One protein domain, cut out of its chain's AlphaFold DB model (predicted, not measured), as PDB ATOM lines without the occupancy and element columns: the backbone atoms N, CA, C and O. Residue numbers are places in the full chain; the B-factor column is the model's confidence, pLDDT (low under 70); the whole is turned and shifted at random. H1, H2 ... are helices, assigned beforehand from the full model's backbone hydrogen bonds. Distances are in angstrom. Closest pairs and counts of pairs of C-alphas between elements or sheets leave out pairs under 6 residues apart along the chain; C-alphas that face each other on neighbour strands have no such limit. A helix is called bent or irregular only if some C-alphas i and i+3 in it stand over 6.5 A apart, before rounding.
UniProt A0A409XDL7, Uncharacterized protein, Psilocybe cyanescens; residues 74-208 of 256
ATOM      1  N   ARG A  74     -34.736 -17.036 -40.573       84.94
ATOM      2  CA  ARG A  74     -35.118 -16.138 -39.473       84.94
ATOM      3  C   ARG A  74     -36.620 -16.142 -39.194       84.94
ATOM      4  O   ARG A  74     -37.023 -16.092 -38.036       84.94
ATOM      5  N   PHE A  75     -37.438 -16.224 -40.240       89.50
ATOM      6  CA  PHE A  75     -38.889 -16.276 -40.110       89.50
ATOM      7  C   PHE A  75     -39.335 -17.585 -39.455       89.50
ATOM      8  O   PHE A  75     -40.170 -17.551 -38.557       89.50
ATOM      9  N   SER A  76     -38.731 -18.723 -39.814       89.62
ATOM     10  CA  SER A  76     -39.058 -20.002 -39.170       89.62
ATOM     11  C   SER A  76     -38.744 -20.010 -37.674       89.62
ATOM     12  O   SER A  76     -39.575 -20.479 -36.896       89.62
ATOM     13  N   TYR A  77     -37.606 -19.444 -37.250       91.75
ATOM     14  CA  TYR A  77     -37.291 -19.318 -35.822       91.75
ATOM     15  C   TYR A  77     -38.289 -18.413 -35.099       91.75
ATOM     16  O   TYR A  77     -38.751 -18.750 -34.014       91.75
ATOM     17  N   TRP A  78     -38.692 -17.310 -35.731       94.19
ATOM     18  CA  TRP A  78     -39.692 -16.413 -35.161       94.19
ATOM     19  C   TRP A  78     -41.065 -17.085 -35.012       94.19
ATOM     20  O   TRP A  78     -41.692 -16.994 -33.956       94.19
ATOM     21  N   CYS A  79     -41.513 -17.831 -36.026       93.00
ATOM     22  CA  CYS A  79     -42.741 -18.622 -35.948       93.00
ATOM     23  C   CYS A  79     -42.663 -19.710 -34.871       93.00
ATOM     24  O   CYS A  79     -43.647 -19.950 -34.173       93.00
ATOM     25  N   PHE A  80     -41.508 -20.361 -34.725       94.12
ATOM     26  CA  PHE A  80     -41.298 -21.373 -33.694       94.12
ATOM     27  C   PHE A  80     -41.345 -20.768 -32.285       94.12
ATOM     28  O   PHE A  80     -41.999 -21.320 -31.402       94.12
ATOM     29  N   ASP A  81     -40.725 -19.604 -32.085       94.94
ATOM     30  CA  ASP A  81     -40.783 -18.867 -30.823       94.94
ATOM     31  C   ASP A  81     -42.201 -18.401 -30.485       94.94
ATOM     32  O   ASP A  81     -42.624 -18.491 -29.332       94.94
ATOM     33  N   LEU A  82     -42.974 -17.966 -31.483       94.38
ATOM     34  CA  LEU A  82     -44.381 -17.621 -31.288       94.38
ATOM     35  C   LEU A  82     -45.209 -18.849 -30.891       94.38
ATOM     36  O   LEU A  82     -46.045 -18.767 -29.991       94.38
ATOM     37  N   LEU A  83     -44.958 -19.995 -31.523       93.75
ATOM     38  CA  LEU A  83     -45.630 -21.250 -31.194       93.75
ATOM     39  C   LEU A  83     -45.309 -21.701 -29.761       93.75
ATOM     40  O   LEU A  83     -46.209 -22.101 -29.021       93.75
ATOM     41  N   LEU A  84     -44.043 -21.571 -29.354       94.31
ATOM     42  CA  LEU A  84     -43.600 -21.811 -27.983       94.31
ATOM     43  C   LEU A  84     -44.323 -20.887 -26.996       94.31
ATOM     44  O   LEU A  84     -44.834 -21.354 -25.980       94.31
ATOM     45  N   LEU A  85     -44.400 -19.590 -27.311       94.31
ATOM     46  CA  LEU A  85     -45.065 -18.592 -26.476       94.31
ATOM     47  C   LEU A  85     -46.549 -18.928 -26.279       94.31
ATOM     48  O   LEU A  85     -47.037 -18.877 -25.153       94.31
ATOM     49  N   VAL A  86     -47.245 -19.326 -27.347       94.31
ATOM     50  CA  VAL A  86     -48.659 -19.740 -27.296       94.31
ATOM     51  C   VAL A  86     -48.860 -20.989 -26.431       94.31
ATOM     52  O   VAL A  86     -49.851 -21.073 -25.706       94.31
ATOM     53  N   CYS A  87     -47.928 -21.944 -26.477       94.19
ATOM     54  CA  CYS A  87     -47.989 -23.161 -25.662       94.19
ATOM     55  C   CYS A  87     -47.595 -22.931 -24.190       94.19
ATOM     56  O   CYS A  87     -47.899 -23.772 -23.342       94.19
ATOM     57  N   SER A  88     -46.908 -21.826 -23.888       94.94
ATOM     58  CA  SER A  88     -46.355 -21.537 -22.563       94.94
ATOM     59  C   SER A  88     -47.359 -20.911 -21.589       94.94
ATOM     60  O   SER A  88     -48.303 -20.233 -21.999       94.94
ATOM     61  N   ASP A  89     -47.121 -21.083 -20.286       93.06
ATOM     62  CA  ASP A  89     -47.912 -20.498 -19.190       93.06
ATOM     63  C   ASP A  89     -47.478 -19.072 -18.776       93.06
ATOM     64  O   ASP A  89     -47.908 -18.561 -17.738       93.06
ATOM     65  N   VAL A  90     -46.640 -18.412 -19.588       91.81
ATOM     66  CA  VAL A  90     -46.028 -17.105 -19.276       91.81
ATOM     67  C   VAL A  90     -47.072 -15.995 -19.142       91.81
ATOM     68  O   VAL A  90     -46.995 -15.154 -18.250       91.81
ATOM     69  N   THR A  91     -48.062 -15.987 -20.028       88.38
ATOM     70  CA  THR A  91     -49.131 -14.981 -20.060       88.38
ATOM     71  C   THR A  91     -50.406 -15.555 -19.456       88.38
ATOM     72  O   THR A  91     -50.947 -16.522 -19.994       88.38
ATOM     73  N   ARG A  92     -50.916 -14.947 -18.381       87.06
ATOM     74  CA  ARG A  92     -52.110 -15.431 -17.661       87.06
ATOM     75  C   ARG A  92     -53.413 -14.721 -18.040       87.06
ATOM     76  O   ARG A  92     -54.442 -14.923 -17.404       87.06
ATOM     77  N   ASP A  93     -53.401 -13.918 -19.099       90.06
ATOM     78  CA  ASP A  93     -54.609 -13.244 -19.582       90.06
ATOM     79  C   ASP A  93     -55.524 -14.254 -20.275       90.06
ATOM     80  O   ASP A  93     -55.060 -15.012 -21.129       90.06
ATOM     81  N   GLN A  94     -56.822 -14.231 -19.957       89.38
ATOM     82  CA  GLN A  94     -57.826 -15.104 -20.578       89.38
ATOM     83  C   GLN A  94     -57.399 -16.588 -20.564       89.38
ATOM     84  O   GLN A  94     -57.362 -17.254 -21.600       89.38
ATOM     85  N   GLU A  95     -57.060 -17.118 -19.381       90.56
ATOM     86  CA  GLU A  95     -56.459 -18.453 -19.230       90.56
ATOM     87  C   GLU A  95     -57.196 -19.553 -20.002       90.56
ATOM     88  O   GLU A  95     -56.571 -20.394 -20.643       90.56
ATOM     89  N   GLN A  96     -58.531 -19.546 -19.981       89.75
ATOM     90  CA  GLN A  96     -59.327 -20.590 -20.621       89.75
ATOM     91  C   GLN A  96     -59.170 -20.601 -22.148       89.75
ATOM     92  O   GLN A  96     -59.076 -21.674 -22.749       89.75
ATOM     93  N   SER A  97     -59.126 -19.432 -22.792       91.56
ATOM     94  CA  SER A  97     -58.926 -19.358 -24.242       91.56
ATOM     95  C   SER A  97     -57.483 -19.702 -24.612       91.56
ATOM     96  O   SER A  97     -57.268 -20.451 -25.567       91.56
ATOM     97  N   ARG A  98     -56.503 -19.261 -23.810       91.81
ATOM     98  CA  ARG A  98     -55.088 -19.609 -24.006       91.81
ATOM     99  C   ARG A  98     -54.823 -21.100 -23.841       91.81
ATOM    100  O   ARG A  98     -54.149 -21.670 -24.688       91.81
ATOM    101  N   ARG A  99     -55.400 -21.762 -22.835       91.56
ATOM    102  CA  ARG A  99     -55.267 -23.220 -22.650       91.56
ATOM    103  C   ARG A  99     -55.815 -24.003 -23.837       91.56
ATOM    104  O   ARG A  99     -55.183 -24.958 -24.282       91.56
ATOM    105  N   ARG A 100     -56.961 -23.584 -24.380       92.62
ATOM    106  CA  ARG A 100     -57.529 -24.182 -25.599       92.62
ATOM    107  C   ARG A 100     -56.604 -23.989 -26.797       92.62
ATOM    108  O   ARG A 100     -56.329 -24.943 -27.515       92.62
ATOM    109  N   LEU A 101     -56.098 -22.772 -26.989       93.62
ATOM    110  CA  LEU A 101     -55.178 -22.464 -28.083       93.62
ATOM    111  C   LEU A 101     -53.859 -23.241 -27.952       93.62
ATOM    112  O   LEU A 101     -53.365 -23.783 -28.941       93.62
ATOM    113  N   ALA A 102     -53.324 -23.352 -26.736       94.12
ATOM    114  CA  ALA A 102     -52.160 -24.169 -26.425       94.12
ATOM    115  C   ALA A 102     -52.424 -25.637 -26.779       94.12
ATOM    116  O   ALA A 102     -51.659 -26.210 -27.542       94.12
ATOM    117  N   ALA A 103     -53.539 -26.229 -26.336       93.62
ATOM    118  CA  ALA A 103     -53.878 -27.619 -26.657       93.62
ATOM    119  C   ALA A 103     -53.972 -27.884 -28.173       93.62
ATOM    120  O   ALA A 103     -53.515 -28.919 -28.647       93.62
ATOM    121  N   LEU A 104     -54.511 -26.937 -28.950       94.00
ATOM    122  CA  LEU A 104     -54.618 -27.059 -30.411       94.00
ATOM    123  C   LEU A 104     -53.270 -26.912 -31.131       94.00
ATOM    124  O   LEU A 104     -53.016 -27.579 -32.132       94.00
ATOM    125  N   SER A 105     -52.412 -26.018 -30.644       94.88
ATOM    126  CA  SER A 105     -51.129 -25.693 -31.281       94.88
ATOM    127  C   SER A 105     -49.979 -26.601 -30.829       94.88
ATOM    128  O   SER A 105     -48.997 -26.773 -31.561       94.88
ATOM    129  N   LEU A 106     -50.124 -27.248 -29.671       94.81
ATOM    130  CA  LEU A 106     -49.109 -28.107 -29.073       94.81
ATOM    131  C   LEU A 106     -48.767 -29.306 -29.961       94.81
ATOM    132  O   LEU A 106     -47.596 -29.646 -30.085       94.81
ATOM    133  N   SER A 107     -49.736 -29.909 -30.651       93.31
ATOM    134  CA  SER A 107     -49.466 -31.030 -31.566       93.31
ATOM    135  C   SER A 107     -48.536 -30.630 -32.716       93.31
ATOM    136  O   SER A 107     -47.614 -31.376 -33.055       93.31
ATOM    137  N   SER A 108     -48.704 -29.422 -33.261       94.12
ATOM    138  CA  SER A 108     -47.799 -28.868 -34.274       94.12
ATOM    139  C   SER A 108     -46.404 -28.624 -33.701       94.12
ATOM    140  O   SER A 108     -45.413 -29.006 -34.323       94.12
ATOM    141  N   PHE A 109     -46.314 -28.058 -32.493       94.94
ATOM    142  CA  PHE A 109     -45.040 -27.842 -31.802       94.94
ATOM    143  C   PHE A 109     -44.291 -29.157 -31.569       94.94
ATOM    144  O   PHE A 109     -43.102 -29.269 -31.887       94.94
ATOM    145  N   LEU A 110     -44.995 -30.167 -31.052       94.81
ATOM    146  CA  LEU A 110     -44.416 -31.469 -30.750       94.81
ATOM    147  C   LEU A 110     -43.932 -32.171 -32.016       94.81
ATOM    148  O   LEU A 110     -42.840 -32.746 -32.017       94.81
ATOM    149  N   ASN A 111     -44.709 -32.093 -33.097       94.69
ATOM    150  CA  ASN A 111     -44.327 -32.679 -34.373       94.69
ATOM    151  C   ASN A 111     -43.078 -31.997 -34.952       94.69
ATOM    152  O   ASN A 111     -42.147 -32.699 -35.332       94.69
ATOM    153  N   CYS A 112     -43.006 -30.661 -34.934       93.62
ATOM    154  CA  CYS A 112     -41.818 -29.922 -35.376       93.62
ATOM    155  C   CYS A 112     -40.570 -30.286 -34.559       93.62
ATOM    156  O   CYS A 112     -39.511 -30.565 -35.114       93.62
ATOM    157  N   CYS A 113     -40.689 -30.350 -33.232       94.88
ATOM    158  CA  CYS A 113     -39.578 -30.770 -32.378       94.88
ATOM    159  C   CYS A 113     -39.127 -32.201 -32.703       94.88
ATOM    160  O   CYS A 113     -37.934 -32.481 -32.824       94.88
ATOM    161  N   LYS A 114     -40.089 -33.114 -32.872       95.06
ATOM    162  CA  LYS A 114     -39.826 -34.516 -33.200       95.06
ATOM    163  C   LYS A 114     -39.133 -34.658 -34.551       95.06
ATOM    164  O   LYS A 114     -38.186 -35.436 -34.642       95.06
ATOM    165  N   THR A 115     -39.577 -33.944 -35.583       94.00
ATOM    166  CA  THR A 115     -38.961 -34.015 -36.914       94.00
ATOM    167  C   THR A 115     -37.527 -33.500 -36.890       94.00
ATOM    168  O   THR A 115     -36.665 -34.174 -37.447       94.00
ATOM    169  N   THR A 116     -37.227 -32.408 -36.178       94.06
ATOM    170  CA  THR A 116     -35.842 -31.927 -36.010       94.06
ATOM    171  C   THR A 116     -34.969 -32.942 -35.263       94.06
ATOM    172  O   THR A 116     -33.868 -33.260 -35.712       94.06
ATOM    173  N   LEU A 117     -35.465 -33.510 -34.155       94.12
ATOM    174  CA  LEU A 117     -34.733 -34.522 -33.380       94.12
ATOM    175  C   LEU A 117     -34.446 -35.785 -34.211       94.12
ATOM    176  O   LEU A 117     -33.326 -36.298 -34.205       94.12
ATOM    177  N   MET A 118     -35.446 -36.274 -34.946       92.81
ATOM    178  CA  MET A 118     -35.321 -37.457 -35.801       92.81
ATOM    179  C   MET A 118     -34.471 -37.188 -37.048       92.81
ATOM    180  O   MET A 118     -33.709 -38.063 -37.450       92.81
ATOM    181  N   GLY A 119     -34.558 -35.989 -37.630       91.19
ATOM    182  CA  GLY A 119     -33.714 -35.559 -38.745       91.19
ATOM    183  C   GLY A 119     -32.241 -35.557 -38.351       91.19
ATOM    184  O   GLY A 119     -31.417 -36.160 -39.033       91.19
ATOM    185  N   TYR A 120     -31.921 -35.022 -37.169       91.25
ATOM    186  CA  TYR A 120     -30.567 -35.107 -36.626       91.25
ATOM    187  C   TYR A 120     -30.096 -36.556 -36.426       91.25
ATOM    188  O   TYR A 120     -28.945 -36.877 -36.726       91.25
ATOM    189  N   MET A 121     -30.963 -37.446 -35.925       90.44
ATOM    190  CA  MET A 121     -30.622 -38.868 -35.799       90.44
ATOM    191  C   MET A 121     -30.327 -39.502 -37.160       90.44
ATOM    192  O   MET A 121     -29.330 -40.211 -37.287       90.44
ATOM    193  N   ALA A 122     -31.159 -39.239 -38.170       89.38
ATOM    194  CA  ALA A 122     -30.953 -39.745 -39.523       89.38
ATOM    195  C   ALA A 122     -29.611 -39.263 -40.098       89.38
ATOM    196  O   ALA A 122     -28.808 -40.077 -40.553       89.38
ATOM    197  N   ASP A 123     -29.306 -37.971 -39.966       87.88
ATOM    198  CA  ASP A 123     -28.041 -37.388 -40.423       87.88
ATOM    199  C   ASP A 123     -26.827 -37.998 -39.718       87.88
ATOM    200  O   ASP A 123     -25.805 -38.294 -40.346       87.88
ATOM    201  N   LYS A 124     -26.934 -38.215 -38.402       85.25
ATOM    202  CA  LYS A 124     -25.886 -38.860 -37.604       85.25
ATOM    203  C   LYS A 124     -25.641 -40.307 -38.013       85.25
ATOM    204  O   LYS A 124     -24.488 -40.730 -38.017       85.25
ATOM    205  N   LEU A 125     -26.685 -41.057 -38.355       84.19
ATOM    206  CA  LEU A 125     -26.538 -42.439 -38.817       84.19
ATOM    207  C   LEU A 125     -25.896 -42.507 -40.208       84.19
ATOM    208  O   LEU A 125     -25.079 -43.390 -40.448       84.19
ATOM    209  N   LEU A 126     -26.206 -41.558 -41.096       84.94
ATOM    210  CA  LEU A 126     -25.676 -41.538 -42.464       84.94
ATOM    211  C   LEU A 126     -24.224 -41.044 -42.547       84.94
ATOM    212  O   LEU A 126     -23.424 -41.601 -43.294       84.94
ATOM    213  N   ARG A 127     -23.867 -39.990 -41.800       77.94
ATOM    214  CA  ARG A 127     -22.533 -39.350 -41.871       77.94
ATOM    215  C   ARG A 127     -21.622 -39.681 -40.690       77.94
ATOM    216  O   ARG A 127     -20.494 -39.189 -40.613       77.94
ATOM    217  N   GLY A 128     -22.099 -40.475 -39.738       77.25
ATOM    218  CA  GLY A 128     -21.366 -40.791 -38.520       77.25
ATOM    219  C   GLY A 128     -21.091 -39.543 -37.678       77.25
ATOM    220  O   GLY A 128     -21.997 -38.868 -37.181       77.25
ATOM    221  N   ASN A 129     -19.813 -39.224 -37.458       68.38
ATOM    222  CA  ASN A 129     -19.447 -38.241 -36.437       68.38
ATOM    223  C   ASN A 129     -19.587 -36.772 -36.874       68.38
ATOM    224  O   ASN A 129     -19.575 -35.892 -36.012       68.38
ATOM    225  N   THR A 130     -19.796 -36.499 -38.164       69.81
ATOM    226  CA  THR A 130     -19.909 -35.142 -38.730       69.81
ATOM    227  C   THR A 130     -21.329 -34.864 -39.239       69.81
ATOM    228  O   THR A 130     -21.563 -34.918 -40.450       69.81
ATOM    229  N   PRO A 131     -22.303 -34.587 -38.347       69.69
ATOM    230  CA  PRO A 131     -23.601 -34.080 -38.771       69.69
ATOM    231  C   PRO A 131     -23.385 -32.720 -39.436       69.69
ATOM    232  O   PRO A 131     -22.402 -32.029 -39.145       69.69
ATOM    233  N   PHE A 132     -24.307 -32.315 -40.301       72.88
ATOM    234  CA  PHE A 132     -24.273 -30.967 -40.851       72.88
ATOM    235  C   PHE A 132     -24.270 -29.939 -39.714       72.88
ATOM    236  O   PHE A 132     -25.038 -30.062 -38.758       72.88
ATOM    237  N   LEU A 133     -23.396 -28.931 -39.810       75.88
ATOM    238  CA  LEU A 133     -23.290 -27.867 -38.802       75.88
ATOM    239  C   LEU A 133     -24.660 -27.228 -38.533       75.88
ATOM    240  O   LEU A 133     -25.042 -27.068 -37.378       75.88
ATOM    241  N   ARG A 134     -25.444 -27.028 -39.597       79.38
ATOM    242  CA  ARG A 134     -26.829 -26.560 -39.542       79.38
ATOM    243  C   ARG A 134     -27.736 -27.439 -38.672       79.38
ATOM    244  O   ARG A 134     -28.364 -26.942 -37.746       79.38
ATOM    245  N   ALA A 135     -27.761 -28.751 -38.914       83.75
ATOM    246  CA  ALA A 135     -28.596 -29.680 -38.149       83.75
ATOM    247  C   ALA A 135     -28.225 -29.696 -36.653       83.75
ATOM    248  O   ALA A 135     -29.074 -29.913 -35.790       83.75
ATOM    249  N   ARG A 136     -26.950 -29.445 -36.325       85.00
ATOM    250  CA  ARG A 136     -26.492 -29.321 -34.937       85.00
ATOM    251  C   ARG A 136     -26.997 -28.037 -34.273       85.00
ATOM    252  O   ARG A 136     -27.385 -28.089 -33.109       85.00
ATOM    253  N   GLU A 137     -26.961 -26.908 -34.971       89.06
ATOM    254  CA  GLU A 137     -27.452 -25.623 -34.452       89.06
ATOM    255  C   GLU A 137     -28.965 -25.661 -34.217       89.06
ATOM    256  O   GLU A 137     -29.420 -25.331 -33.119       89.06
ATOM    257  N   GLU A 138     -29.723 -26.169 -35.191       91.00
ATOM    258  CA  GLU A 138     -31.175 -26.357 -35.086       91.00
ATOM    259  C   GLU A 138     -31.540 -27.291 -33.921       91.00
ATOM    260  O   GLU A 138     -32.431 -26.983 -33.127       91.00
ATOM    261  N   LEU A 139     -30.802 -28.397 -33.750       92.00
ATOM    262  CA  LEU A 139     -30.983 -29.304 -32.617       92.00
ATOM    263  C   LEU A 139     -30.776 -28.593 -31.275       92.00
ATOM    264  O   LEU A 139     -31.593 -28.746 -30.368       92.00
ATOM    265  N   LEU A 140     -29.676 -27.850 -31.120       93.19
ATOM    266  CA  LEU A 140     -29.369 -27.153 -29.867       93.19
ATOM    267  C   LEU A 140     -30.421 -26.091 -29.549       93.19
ATOM    268  O   LEU A 140     -30.835 -25.967 -28.394       93.19
ATOM    269  N   TYR A 141     -30.885 -25.371 -30.570       94.62
ATOM    270  CA  TYR A 141     -31.971 -24.412 -30.436       94.62
ATOM    271  C   TYR A 141     -33.258 -25.095 -29.953       94.62
ATOM    272  O   TYR A 141     -33.801 -24.708 -28.917       94.62
ATOM    273  N   VAL A 142     -33.702 -26.164 -30.623       95.50
ATOM    274  CA  VAL A 142     -34.920 -26.901 -30.247       95.50
ATOM    275  C   VAL A 142     -34.808 -27.498 -28.840       95.50
ATOM    276  O   VAL A 142     -35.728 -27.339 -28.043       95.50
ATOM    277  N   LEU A 143     -33.681 -28.122 -28.487       95.31
ATOM    278  CA  LEU A 143     -33.466 -28.683 -27.146       95.31
ATOM    279  C   LEU A 143     -33.524 -27.611 -26.052       95.31
ATOM    280  O   LEU A 143     -34.138 -27.835 -25.008       95.31
ATOM    281  N   SER A 144     -32.926 -26.444 -26.296       95.75
ATOM    282  CA  SER A 144     -32.986 -25.306 -25.374       95.75
ATOM    283  C   SER A 144     -34.429 -24.835 -25.161       95.75
ATOM    284  O   SER A 144     -34.867 -24.624 -24.028       95.75
ATOM    285  N   LYS A 145     -35.211 -24.753 -26.242       95.06
ATOM    286  CA  LYS A 145     -36.617 -24.328 -26.201       95.06
ATOM    287  C   LYS A 145     -37.514 -25.357 -25.514       95.06
ATOM    288  O   LYS A 145     -38.341 -24.977 -24.693       95.06
ATOM    289  N   ILE A 146     -37.307 -26.651 -25.773       95.06
ATOM    290  CA  ILE A 146     -37.985 -27.754 -25.075       95.06
ATOM    291  C   ILE A 146     -37.701 -27.690 -23.567       95.06
ATOM    292  O   ILE A 146     -38.624 -27.835 -22.768       95.06
ATOM    293  N   LEU A 147     -36.450 -27.446 -23.163       95.00
ATOM    294  CA  LEU A 147     -36.070 -27.364 -21.749       95.00
ATOM    295  C   LEU A 147     -36.674 -26.139 -21.044       95.00
ATOM    296  O   LEU A 147     -37.069 -26.232 -19.883       95.00
ATOM    297  N   GLY A 148     -36.743 -25.000 -21.736       93.62
ATOM    298  CA  GLY A 148     -37.304 -23.758 -21.201       93.62
ATOM    299  C   GLY A 148     -38.834 -23.699 -21.194       93.62
ATOM    300  O   GLY A 148     -39.404 -22.838 -20.524       93.62
ATOM    301  N   LEU A 149     -39.509 -24.589 -21.925       94.44
ATOM    302  CA  LEU A 149     -40.963 -24.595 -22.025       94.44
ATOM    303  C   LEU A 149     -41.608 -25.064 -20.720       94.44
ATOM    304  O   LEU A 149     -41.285 -26.129 -20.194       94.44
ATOM    305  N   ARG A 150     -42.586 -24.295 -20.247       94.94
ATOM    306  CA  ARG A 150     -43.532 -24.703 -19.209       94.94
ATOM    307  C   ARG A 150     -44.923 -24.707 -19.810       94.94
ATOM    308  O   ARG A 150     -45.416 -23.668 -20.240       94.94
ATOM    309  N   LEU A 151     -45.512 -25.890 -19.902       93.75
ATOM    310  CA  LEU A 151     -46.845 -26.071 -20.452       93.75
ATOM    311  C   LEU A 151     -47.915 -25.731 -19.421       93.75
ATOM    312  O   LEU A 151     -47.728 -25.901 -18.216       93.75
ATOM    313  N   TRP A 152     -49.090 -25.372 -19.923       91.94
ATOM    314  CA  TRP A 152     -50.307 -25.376 -19.123       91.94
ATOM    315  C   TRP A 152     -50.615 -26.791 -18.625       91.94
ATOM    316  O   TRP A 152     -50.545 -27.754 -19.397       91.94
ATOM    317  N   SER A 153     -51.006 -26.924 -17.358       89.38
ATOM    318  CA  SER A 153     -51.379 -28.217 -16.776       89.38
ATOM    319  C   SER A 153     -52.479 -28.894 -17.597       89.38
ATOM    320  O   SER A 153     -53.479 -28.265 -17.946       89.38
ATOM    321  N   GLY A 154     -52.284 -30.169 -17.940       88.06
ATOM    322  CA  GLY A 154     -53.235 -30.946 -18.750       88.06
ATOM    323  C   GLY A 154     -53.276 -30.612 -20.248       88.06
ATOM    324  O   GLY A 154     -53.966 -31.307 -20.993       88.06
ATOM    325  N   SER A 155     -52.523 -29.616 -20.729       91.12
ATOM    326  CA  SER A 155     -52.523 -29.253 -22.158       91.12
ATOM    327  C   SER A 155     -51.965 -30.352 -23.059       91.12
ATOM    328  O   SER A 155     -52.493 -30.565 -24.148       91.12
ATOM    329  N   LEU A 156     -50.954 -31.096 -22.596       91.44
ATOM    330  CA  LEU A 156     -50.416 -32.239 -23.334       91.44
ATOM    331  C   LEU A 156     -51.457 -33.347 -23.487       91.44
ATOM    332  O   LEU A 156     -51.611 -33.907 -24.568       91.44
ATOM    333  N   TRP A 157     -52.175 -33.653 -22.409       90.56
ATOM    334  CA  TRP A 157     -53.230 -34.658 -22.436       90.56
ATOM    335  C   TRP A 157     -54.360 -34.261 -23.391       90.56
ATOM    336  O   TRP A 157     -54.783 -35.072 -24.209       90.56
ATOM    337  N   ALA A 158     -54.774 -32.992 -23.354       92.19
ATOM    338  CA  ALA A 158     -55.762 -32.458 -24.282       92.19
ATOM    339  C   ALA A 158     -55.282 -32.534 -25.743       92.19
ATOM    340  O   ALA A 158     -56.026 -32.995 -26.600       92.19
ATOM    341  N   ALA A 159     -54.036 -32.142 -26.025       92.31
ATOM    342  CA  ALA A 159     -53.474 -32.120 -27.379       92.31
ATOM    343  C   ALA A 159     -53.366 -33.507 -28.037       92.31
ATOM    344  O   ALA A 159     -53.450 -33.621 -29.260       92.31
ATOM    345  N   LEU A 160     -53.163 -34.555 -27.233       89.25
ATOM    346  CA  LEU A 160     -53.064 -35.942 -27.698       89.25
ATOM    347  C   LEU A 160     -54.421 -36.659 -27.783       89.25
ATOM    348  O   LEU A 160     -54.468 -37.802 -28.230       89.25
ATOM    349  N   SER A 161     -55.495 -36.018 -27.331       89.00
ATOM    350  CA  SER A 161     -56.850 -36.559 -27.377       89.00
ATOM    351  C   SER A 161     -57.581 -36.138 -28.652       89.00
ATOM    352  O   SER A 161     -57.238 -35.142 -29.287       89.00
ATOM    353  N   ASP A 162     -58.650 -36.857 -28.988       86.69
ATOM    354  CA  ASP A 162     -59.494 -36.569 -30.152       86.69
ATOM    355  C   ASP A 162     -60.235 -35.224 -30.029       86.69
ATOM    356  O   ASP A 162     -60.587 -34.604 -31.034       86.69
ATOM    357  N   LYS A 163     -60.481 -34.757 -28.795       86.94
ATOM    358  CA  LYS A 163     -61.226 -33.517 -28.497       86.94
ATOM    359  C   LYS A 163     -60.411 -32.556 -27.614       86.94
ATOM    360  O   LYS A 163     -60.734 -32.370 -26.436       86.94
ATOM    361  N   PRO A 164     -59.381 -31.884 -28.164       86.56
ATOM    362  CA  PRO A 164     -58.470 -31.034 -27.387       86.56
ATOM    363  C   PRO A 164     -59.170 -29.847 -26.717       86.56
ATOM    364  O   PRO A 164     -58.828 -29.437 -25.608       86.56
ATOM    365  N   THR A 165     -60.189 -29.301 -27.375       85.81
ATOM    366  CA  THR A 165     -60.900 -28.094 -26.944       85.81
ATOM    367  C   THR A 165     -61.762 -28.302 -25.693       85.81
ATOM    368  O   THR A 165     -61.953 -27.349 -24.927       85.81
ATOM    369  N   ASP A 166     -62.273 -29.518 -25.492       84.19
ATOM    370  CA  ASP A 166     -63.164 -29.871 -24.379       84.19
ATOM    371  C   ASP A 166     -62.348 -30.233 -23.132       84.19
ATOM    372  O   ASP A 166     -62.609 -29.735 -22.033       84.19
ATOM    373  N   LEU A 167     -61.276 -31.006 -23.327       82.75
ATOM    374  CA  LEU A 167     -60.388 -31.448 -22.252       82.75
ATOM    375  C   LEU A 167     -59.492 -30.331 -21.707       82.75
ATOM    376  O   LEU A 167     -59.163 -30.337 -20.523       82.75
ATOM    377  N   ALA A 168     -59.163 -29.318 -22.516       80.38
ATOM    378  CA  ALA A 168     -58.402 -28.149 -22.062       80.38
ATOM    379  C   ALA A 168     -59.113 -27.337 -20.958       80.38
ATOM    380  O   ALA A 168     -58.465 -26.569 -20.244       80.38
ATOM    381  N   ILE A 169     -60.437 -27.489 -20.816       78.38
ATOM    382  CA  ILE A 169     -61.249 -26.799 -19.799       78.38
ATOM    383  C   ILE A 169     -61.382 -27.645 -18.513       78.38
ATOM    384  O   ILE A 169     -61.881 -27.152 -17.506       78.38
ATOM    385  N   GLY A 170     -60.894 -28.893 -18.503       68.75
ATOM    386  CA  GLY A 170     -60.925 -29.759 -17.319       68.75
ATOM    387  C   GLY A 170     -62.316 -30.292 -16.967       68.75
ATOM    388  O   GLY A 170     -62.572 -30.590 -15.805       68.75
ATOM    389  N   LYS A 171     -63.230 -30.377 -17.944       62.44
ATOM    390  CA  LYS A 171     -64.616 -30.805 -17.698       62.44
ATOM    391  C   LYS A 171     -64.786 -32.309 -17.488       62.44
ATOM    392  O   LYS A 171     -65.682 -32.682 -16.747       62.44
ATOM    393  N   ASP A 172     -63.908 -33.135 -18.051       59.69
ATOM    394  CA  ASP A 172     -64.065 -34.589 -18.028       59.69
ATOM    395  C   ASP A 172     -62.733 -35.260 -17.676       59.69
ATOM    396  O   ASP A 172     -61.904 -35.502 -18.550       59.69
ATOM    397  N   ILE A 173     -62.499 -35.547 -16.391       64.25
ATOM    398  CA  ILE A 173     -61.455 -36.501 -15.993       64.25
ATOM    399  C   ILE A 173     -62.115 -37.885 -16.020       64.25
ATOM    400  O   ILE A 173     -63.039 -38.113 -15.234       64.25
ATOM    401  N   PRO A 174     -61.704 -38.806 -16.908       66.44
ATOM    402  CA  PRO A 174     -62.236 -40.159 -16.896       66.44
ATOM    403  C   PRO A 174     -61.928 -40.820 -15.547       66.44
ATOM    404  O   PRO A 174     -60.814 -40.725 -15.033       66.44
ATOM    405  N   VAL A 175     -62.927 -41.482 -14.959       70.75
ATOM    406  CA  VAL A 175     -62.750 -42.258 -13.727       70.75
ATOM    407  C   VAL A 175     -61.849 -43.450 -14.049       70.75
ATOM    408  O   VAL A 175     -62.273 -44.412 -14.687       70.75
ATOM    409  N   LEU A 176     -60.587 -43.346 -13.643       73.75
ATOM    410  CA  LEU A 176     -59.550 -44.345 -13.875       73.75
ATOM    411  C   LEU A 176     -59.721 -45.531 -12.924       73.75
ATOM    412  O   LEU A 176     -59.934 -45.346 -11.726       73.75
ATOM    413  N   GLN A 177     -59.628 -46.749 -13.461       71.88
ATOM    414  CA  GLN A 177     -59.889 -47.981 -12.708       71.88
ATOM    415  C   GLN A 177     -58.608 -48.640 -12.189       71.88
ATOM    416  O   GLN A 177     -58.672 -49.413 -11.232       71.88
ATOM    417  N   THR A 178     -57.443 -48.329 -12.772       86.25
ATOM    418  CA  THR A 178     -56.170 -48.934 -12.364       86.25
ATOM    419  C   THR A 178     -55.152 -47.897 -11.869       86.25
ATOM    420  O   THR A 178     -55.044 -46.799 -12.421       86.25
ATOM    421  N   PRO A 179     -54.341 -48.225 -10.843       87.44
ATOM    422  CA  PRO A 179     -53.360 -47.293 -10.281       87.44
ATOM    423  C   PRO A 179     -52.268 -46.893 -11.285       87.44
ATOM    424  O   PRO A 179     -51.741 -45.784 -11.214       87.44
ATOM    425  N   GLN A 180     -51.941 -47.761 -12.249       88.50
ATOM    426  CA  GLN A 180     -50.963 -47.454 -13.294       88.50
ATOM    427  C   GLN A 180     -51.460 -46.350 -14.233       88.50
ATOM    428  O   GLN A 180     -50.691 -45.456 -14.593       88.50
ATOM    429  N   GLU A 181     -52.737 -46.383 -14.611       86.94
ATOM    430  CA  GLU A 181     -53.312 -45.348 -15.466       86.94
ATOM    431  C   GLU A 181     -53.405 -44.011 -14.721       86.94
ATOM    432  O   GLU A 181     -53.102 -42.973 -15.304       86.94
ATOM    433  N   VAL A 182     -53.714 -44.027 -13.416       86.81
ATOM    434  CA  VAL A 182     -53.710 -42.816 -12.574       86.81
ATOM    435  C   VAL A 182     -52.337 -42.145 -12.582       86.81
ATOM    436  O   VAL A 182     -52.240 -40.927 -12.744       86.81
ATOM    437  N   VAL A 183     -51.261 -42.927 -12.450       88.81
ATOM    438  CA  VAL A 183     -49.891 -42.398 -12.528       88.81
ATOM    439  C   VAL A 183     -49.595 -41.861 -13.928       88.81
ATOM    440  O   VAL A 183     -49.074 -40.752 -14.058       88.81
ATOM    441  N   ALA A 184     -49.946 -42.606 -14.979       86.69
ATOM    442  CA  ALA A 184     -49.702 -42.187 -16.357       86.69
ATOM    443  C   ALA A 184     -50.421 -40.873 -16.694       86.69
ATOM    444  O   ALA A 184     -49.828 -39.988 -17.314       86.69
ATOM    445  N   ASP A 185     -51.664 -40.710 -16.258       85.12
ATOM    446  CA  ASP A 185     -52.428 -39.487 -16.485       85.12
ATOM    447  C   ASP A 185     -51.940 -38.333 -15.612       85.12
ATOM    448  O   ASP A 185     -51.824 -37.210 -16.108       85.12
ATOM    449  N   SER A 186     -51.520 -38.608 -14.374       87.56
ATOM    450  CA  SER A 186     -50.865 -37.605 -13.525       87.56
ATOM    451  C   SER A 186     -49.615 -37.035 -14.202       87.56
ATOM    452  O   SER A 186     -49.436 -35.819 -14.231       87.56
ATOM    453  N   VAL A 187     -48.786 -37.886 -14.824       89.88
ATOM    454  CA  VAL A 187     -47.588 -37.451 -15.568       89.88
ATOM    455  C   VAL A 187     -47.953 -36.590 -16.777       89.88
ATOM    456  O   VAL A 187     -47.295 -35.580 -17.027       89.88
ATOM    457  N   LYS A 188     -49.014 -36.937 -17.517       86.62
ATOM    458  CA  LYS A 188     -49.474 -36.154 -18.680       86.62
ATOM    459  C   LYS A 188     -50.045 -34.788 -18.297       86.62
ATOM    460  O   LYS A 188     -50.063 -33.884 -19.133       86.62
ATOM    461  N   GLN A 189     -50.518 -34.630 -17.062       87.38
ATOM    462  CA  GLN A 189     -51.040 -33.360 -16.559       87.38
ATOM    463  C   GLN A 189     -49.952 -32.403 -16.058       87.38
ATOM    464  O   GLN A 189     -50.239 -31.220 -15.864       87.38
ATOM    465  N   LEU A 190     -48.710 -32.871 -15.892       91.94
ATOM    466  CA  LEU A 190     -47.598 -32.037 -15.441       91.94
ATOM    467  C   LEU A 190     -47.269 -30.919 -16.441       91.94
ATOM    468  O   LEU A 190     -47.328 -31.085 -17.657       91.94
ATOM    469  N   THR A 191     -46.797 -29.790 -15.918       92.44
ATOM    470  CA  THR A 191     -46.315 -28.640 -16.709       92.44
ATOM    471  C   THR A 191     -45.047 -28.954 -17.515       92.44
ATOM    472  O   THR A 191     -44.700 -28.238 -18.450       92.44
ATOM    473  N   VAL A 192     -44.356 -30.041 -17.161       94.06
ATOM    474  CA  VAL A 192     -43.146 -30.559 -17.819       94.06
ATOM    475  C   VAL A 192     -43.401 -31.852 -18.601       94.06
ATOM    476  O   VAL A 192     -42.464 -32.570 -18.955       94.06
ATOM    477  N   ALA A 193     -44.667 -32.184 -18.872       93.38
ATOM    478  CA  ALA A 193     -45.046 -33.444 -19.506       93.38
ATOM    479  C   ALA A 193     -44.433 -33.637 -20.910       93.38
ATOM    480  O   ALA A 193     -44.179 -34.769 -21.331       93.38
ATOM    481  N   HIS A 194     -44.124 -32.554 -21.630       93.88
ATOM    482  CA  HIS A 194     -43.442 -32.611 -22.929       93.88
ATOM    483  C   HIS A 194     -42.052 -33.251 -22.844       93.88
ATOM    484  O   HIS A 194     -41.651 -33.944 -23.776       93.88
ATOM    485  N   LEU A 195     -41.329 -33.090 -21.731       94.50
ATOM    486  CA  LEU A 195     -40.029 -33.742 -21.543       94.50
ATOM    487  C   LEU A 195     -40.175 -35.265 -21.496       94.50
ATOM    488  O   LEU A 195     -39.397 -35.980 -22.126       94.50
ATOM    489  N   PHE A 196     -41.211 -35.756 -20.815       93.75
ATOM    490  CA  PHE A 196     -41.533 -37.182 -20.778       93.75
ATOM    491  C   PHE A 196     -41.976 -37.698 -22.151       93.75
ATOM    492  O   PHE A 196     -41.590 -38.798 -22.540       93.75
ATOM    493  N   HIS A 197     -42.706 -36.887 -22.925       93.19
ATOM    494  CA  HIS A 197     -43.071 -37.226 -24.302       93.19
ATOM    495  C   HIS A 197     -41.838 -37.436 -25.200       93.19
ATOM    496  O   HIS A 197     -41.789 -38.392 -25.975       93.19
ATOM    497  N   PHE A 198     -40.815 -36.582 -25.074       95.00
ATOM    498  CA  PHE A 198     -39.580 -36.695 -25.860       95.00
ATOM    499  C   PHE A 198     -38.546 -37.660 -25.283       95.00
ATOM    500  O   PHE A 198     -37.587 -37.997 -25.982       95.00
ATOM    501  N   TYR A 199     -38.731 -38.142 -24.054       94.75
ATOM    502  CA  TYR A 199     -37.762 -38.983 -23.355       94.75
ATOM    503  C   TYR A 199     -37.243 -40.169 -24.191       94.75
ATOM    504  O   TYR A 199     -36.023 -40.307 -24.309       94.75
ATOM    505  N   PRO A 200     -38.088 -40.962 -24.888       94.56
ATOM    506  CA  PRO A 200     -37.592 -42.067 -25.710       94.56
ATOM    507  C   PRO A 200     -36.674 -41.611 -26.851       94.56
ATOM    508  O   PRO A 200     -35.710 -42.298 -27.189       94.56
ATOM    509  N   VAL A 201     -36.956 -40.453 -27.457       93.88
ATOM    510  CA  VAL A 201     -36.143 -39.888 -28.545       93.88
ATOM    511  C   VAL A 201     -34.819 -39.361 -27.993       93.88
ATOM    512  O   VAL A 201     -33.765 -39.625 -28.566       93.88
ATOM    513  N   LEU A 202     -34.851 -38.689 -26.841       93.50
ATOM    514  CA  LEU A 202     -33.652 -38.184 -26.172       93.50
ATOM    515  C   LEU A 202     -32.718 -39.323 -25.744       93.50
ATOM    516  O   LEU A 202     -31.515 -39.242 -25.992       93.50
ATOM    517  N   CYS A 203     -33.256 -40.410 -25.185       94.44
ATOM    518  CA  CYS A 203     -32.475 -41.603 -24.852       94.44
ATOM    519  C   CYS A 203     -31.827 -42.227 -26.090       94.44
ATOM    520  O   CYS A 203     -30.655 -42.589 -26.039       94.44
ATOM    521  N   LYS A 204     -32.551 -42.300 -27.215       92.50
ATOM    522  CA  LYS A 204     -31.990 -42.786 -28.484       92.50
ATOM    523  C   LYS A 204     -30.868 -41.893 -29.008       92.50
ATOM    524  O   LYS A 204     -29.892 -42.407 -29.531       92.50
ATOM    525  N   ILE A 205     -30.982 -40.573 -28.873       90.19
ATOM    526  CA  ILE A 205     -29.907 -39.643 -29.254       90.19
ATOM    527  C   ILE A 205     -28.693 -39.813 -28.329       90.19
ATOM    528  O   ILE A 205     -27.551 -39.769 -28.790       90.19
ATOM    529  N   ALA A 206     -28.929 -40.010 -27.031       90.38
ATOM    530  CA  ALA A 206     -27.882 -40.197 -26.034       90.38
ATOM    531  C   ALA A 206     -27.155 -41.546 -26.170       90.38
ATOM    532  O   ALA A 206     -25.967 -41.616 -25.865       90.38
ATOM    533  N   SER A 207     -27.836 -42.591 -26.650       91.38
ATOM    534  CA  SER A 207     -27.247 -43.921 -26.843       91.38
ATOM    535  C   SER A 207     -26.380 -44.043 -28.097       91.38
ATOM    536  O   SER A 207     -25.700 -45.055 -28.254       91.38
ATOM    537  N   ILE A 208     -26.370 -43.039 -28.984       86.00
ATOM    538  CA  ILE A 208     -25.501 -43.034 -30.166       86.00
ATOM    539  C   ILE A 208     -24.037 -43.062 -29.693       86.00
ATOM    540  O   ILE A 208     -23.596 -42.099 -29.050       86.00
TER     541      ILE A 208
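This is residues 74 to 208 of the 256 residues of an uncharacterized protein of Psilocybe cyanescens (UniProt A0A409XDL7). A long bent helix, H2, runs through the domain; on its longer arm H2b, H3 folds back as a helical hairpin and H7 packs side by side with the arm, while H1 packs with its last residues on the shorter arm H2a near the bend. Short H4 and H5 also pack on H2a, and H6 reaches away from H4 at the far side of a long loop. The printed part has 135 residues with seven named helices, H1 to H7 in order, and no named strand: all helix. It is compact, with a radius of gyration of the C-alphas of 16.4 A and spans of 49 by 37 by 22 A.

H1, residues 74 to 87, is followed by H2, residues 95 to 127, assigned as one helix by its hydrogen bonds but bent: C-alphas 104 and 107 are 6.6 A apart. Its arms H2a, residues 95 to 104, and H2b, residues 107 to 127, stand at a steep tilt of 39 degrees. H1 touches H2a with residues 86 to 87 alone, opposite ways at a steep tilt of 54 degrees; the closest C-alphas are those of Cys 87 and Ala 102, 4.4 A. H3, residues 133 to 148, forms a hairpin with H2b, opposite ways at 37 degrees, only just steep, closest at C-alphas Tyr 120 and Ala 135, 6.0 A. H4, residues 155 to 159, touches H2a, C-alphas Ala 103 and Ala 159 being closest at 4.6 A. H5, residues 164 to 167, touches H2a, closest at C-alphas Arg 100 and Thr 165, 5.3 A. H6, residues 179 to 189, touches H4, closest at C-alphas Trp 157 and Lys 188, 5.5 A. H7, residues 193 to 206, touches H2b at a shallow tilt of 4 degrees, the same way, closest at C-alphas Met 121 and Ile 205, 6.6 A. H7 is irregular: C-alphas 197 and 200 are 7.4 A apart. Every O i to N i+4 pair is within hydrogen-bond range in H1, H2a, H2b, H3, H4 and H6, against 8 of 10 in H7; H5 is too short for such a pair, and its one O i to N i+3 pair is not within range.

H1 begins at C-alpha 74, (-35.118, -16.138, -39.473), and spans 20.1 A. H2b spans 30.0 A, H3 22.9 A and H6 15.5 A. H7 spans 19.6 A and ends at C-alpha 206, (-27.882, -40.197, -26.034).

The C-alphas of Thr 130 and Val 175, the two farthest apart, are 50.1 A apart. The printed part has no cut. The link from H5 to H6, 11 residues, is long. Mean pLDDT of the printed part is 88.7; residues 129 to 131 and 170 to 174 are under 70.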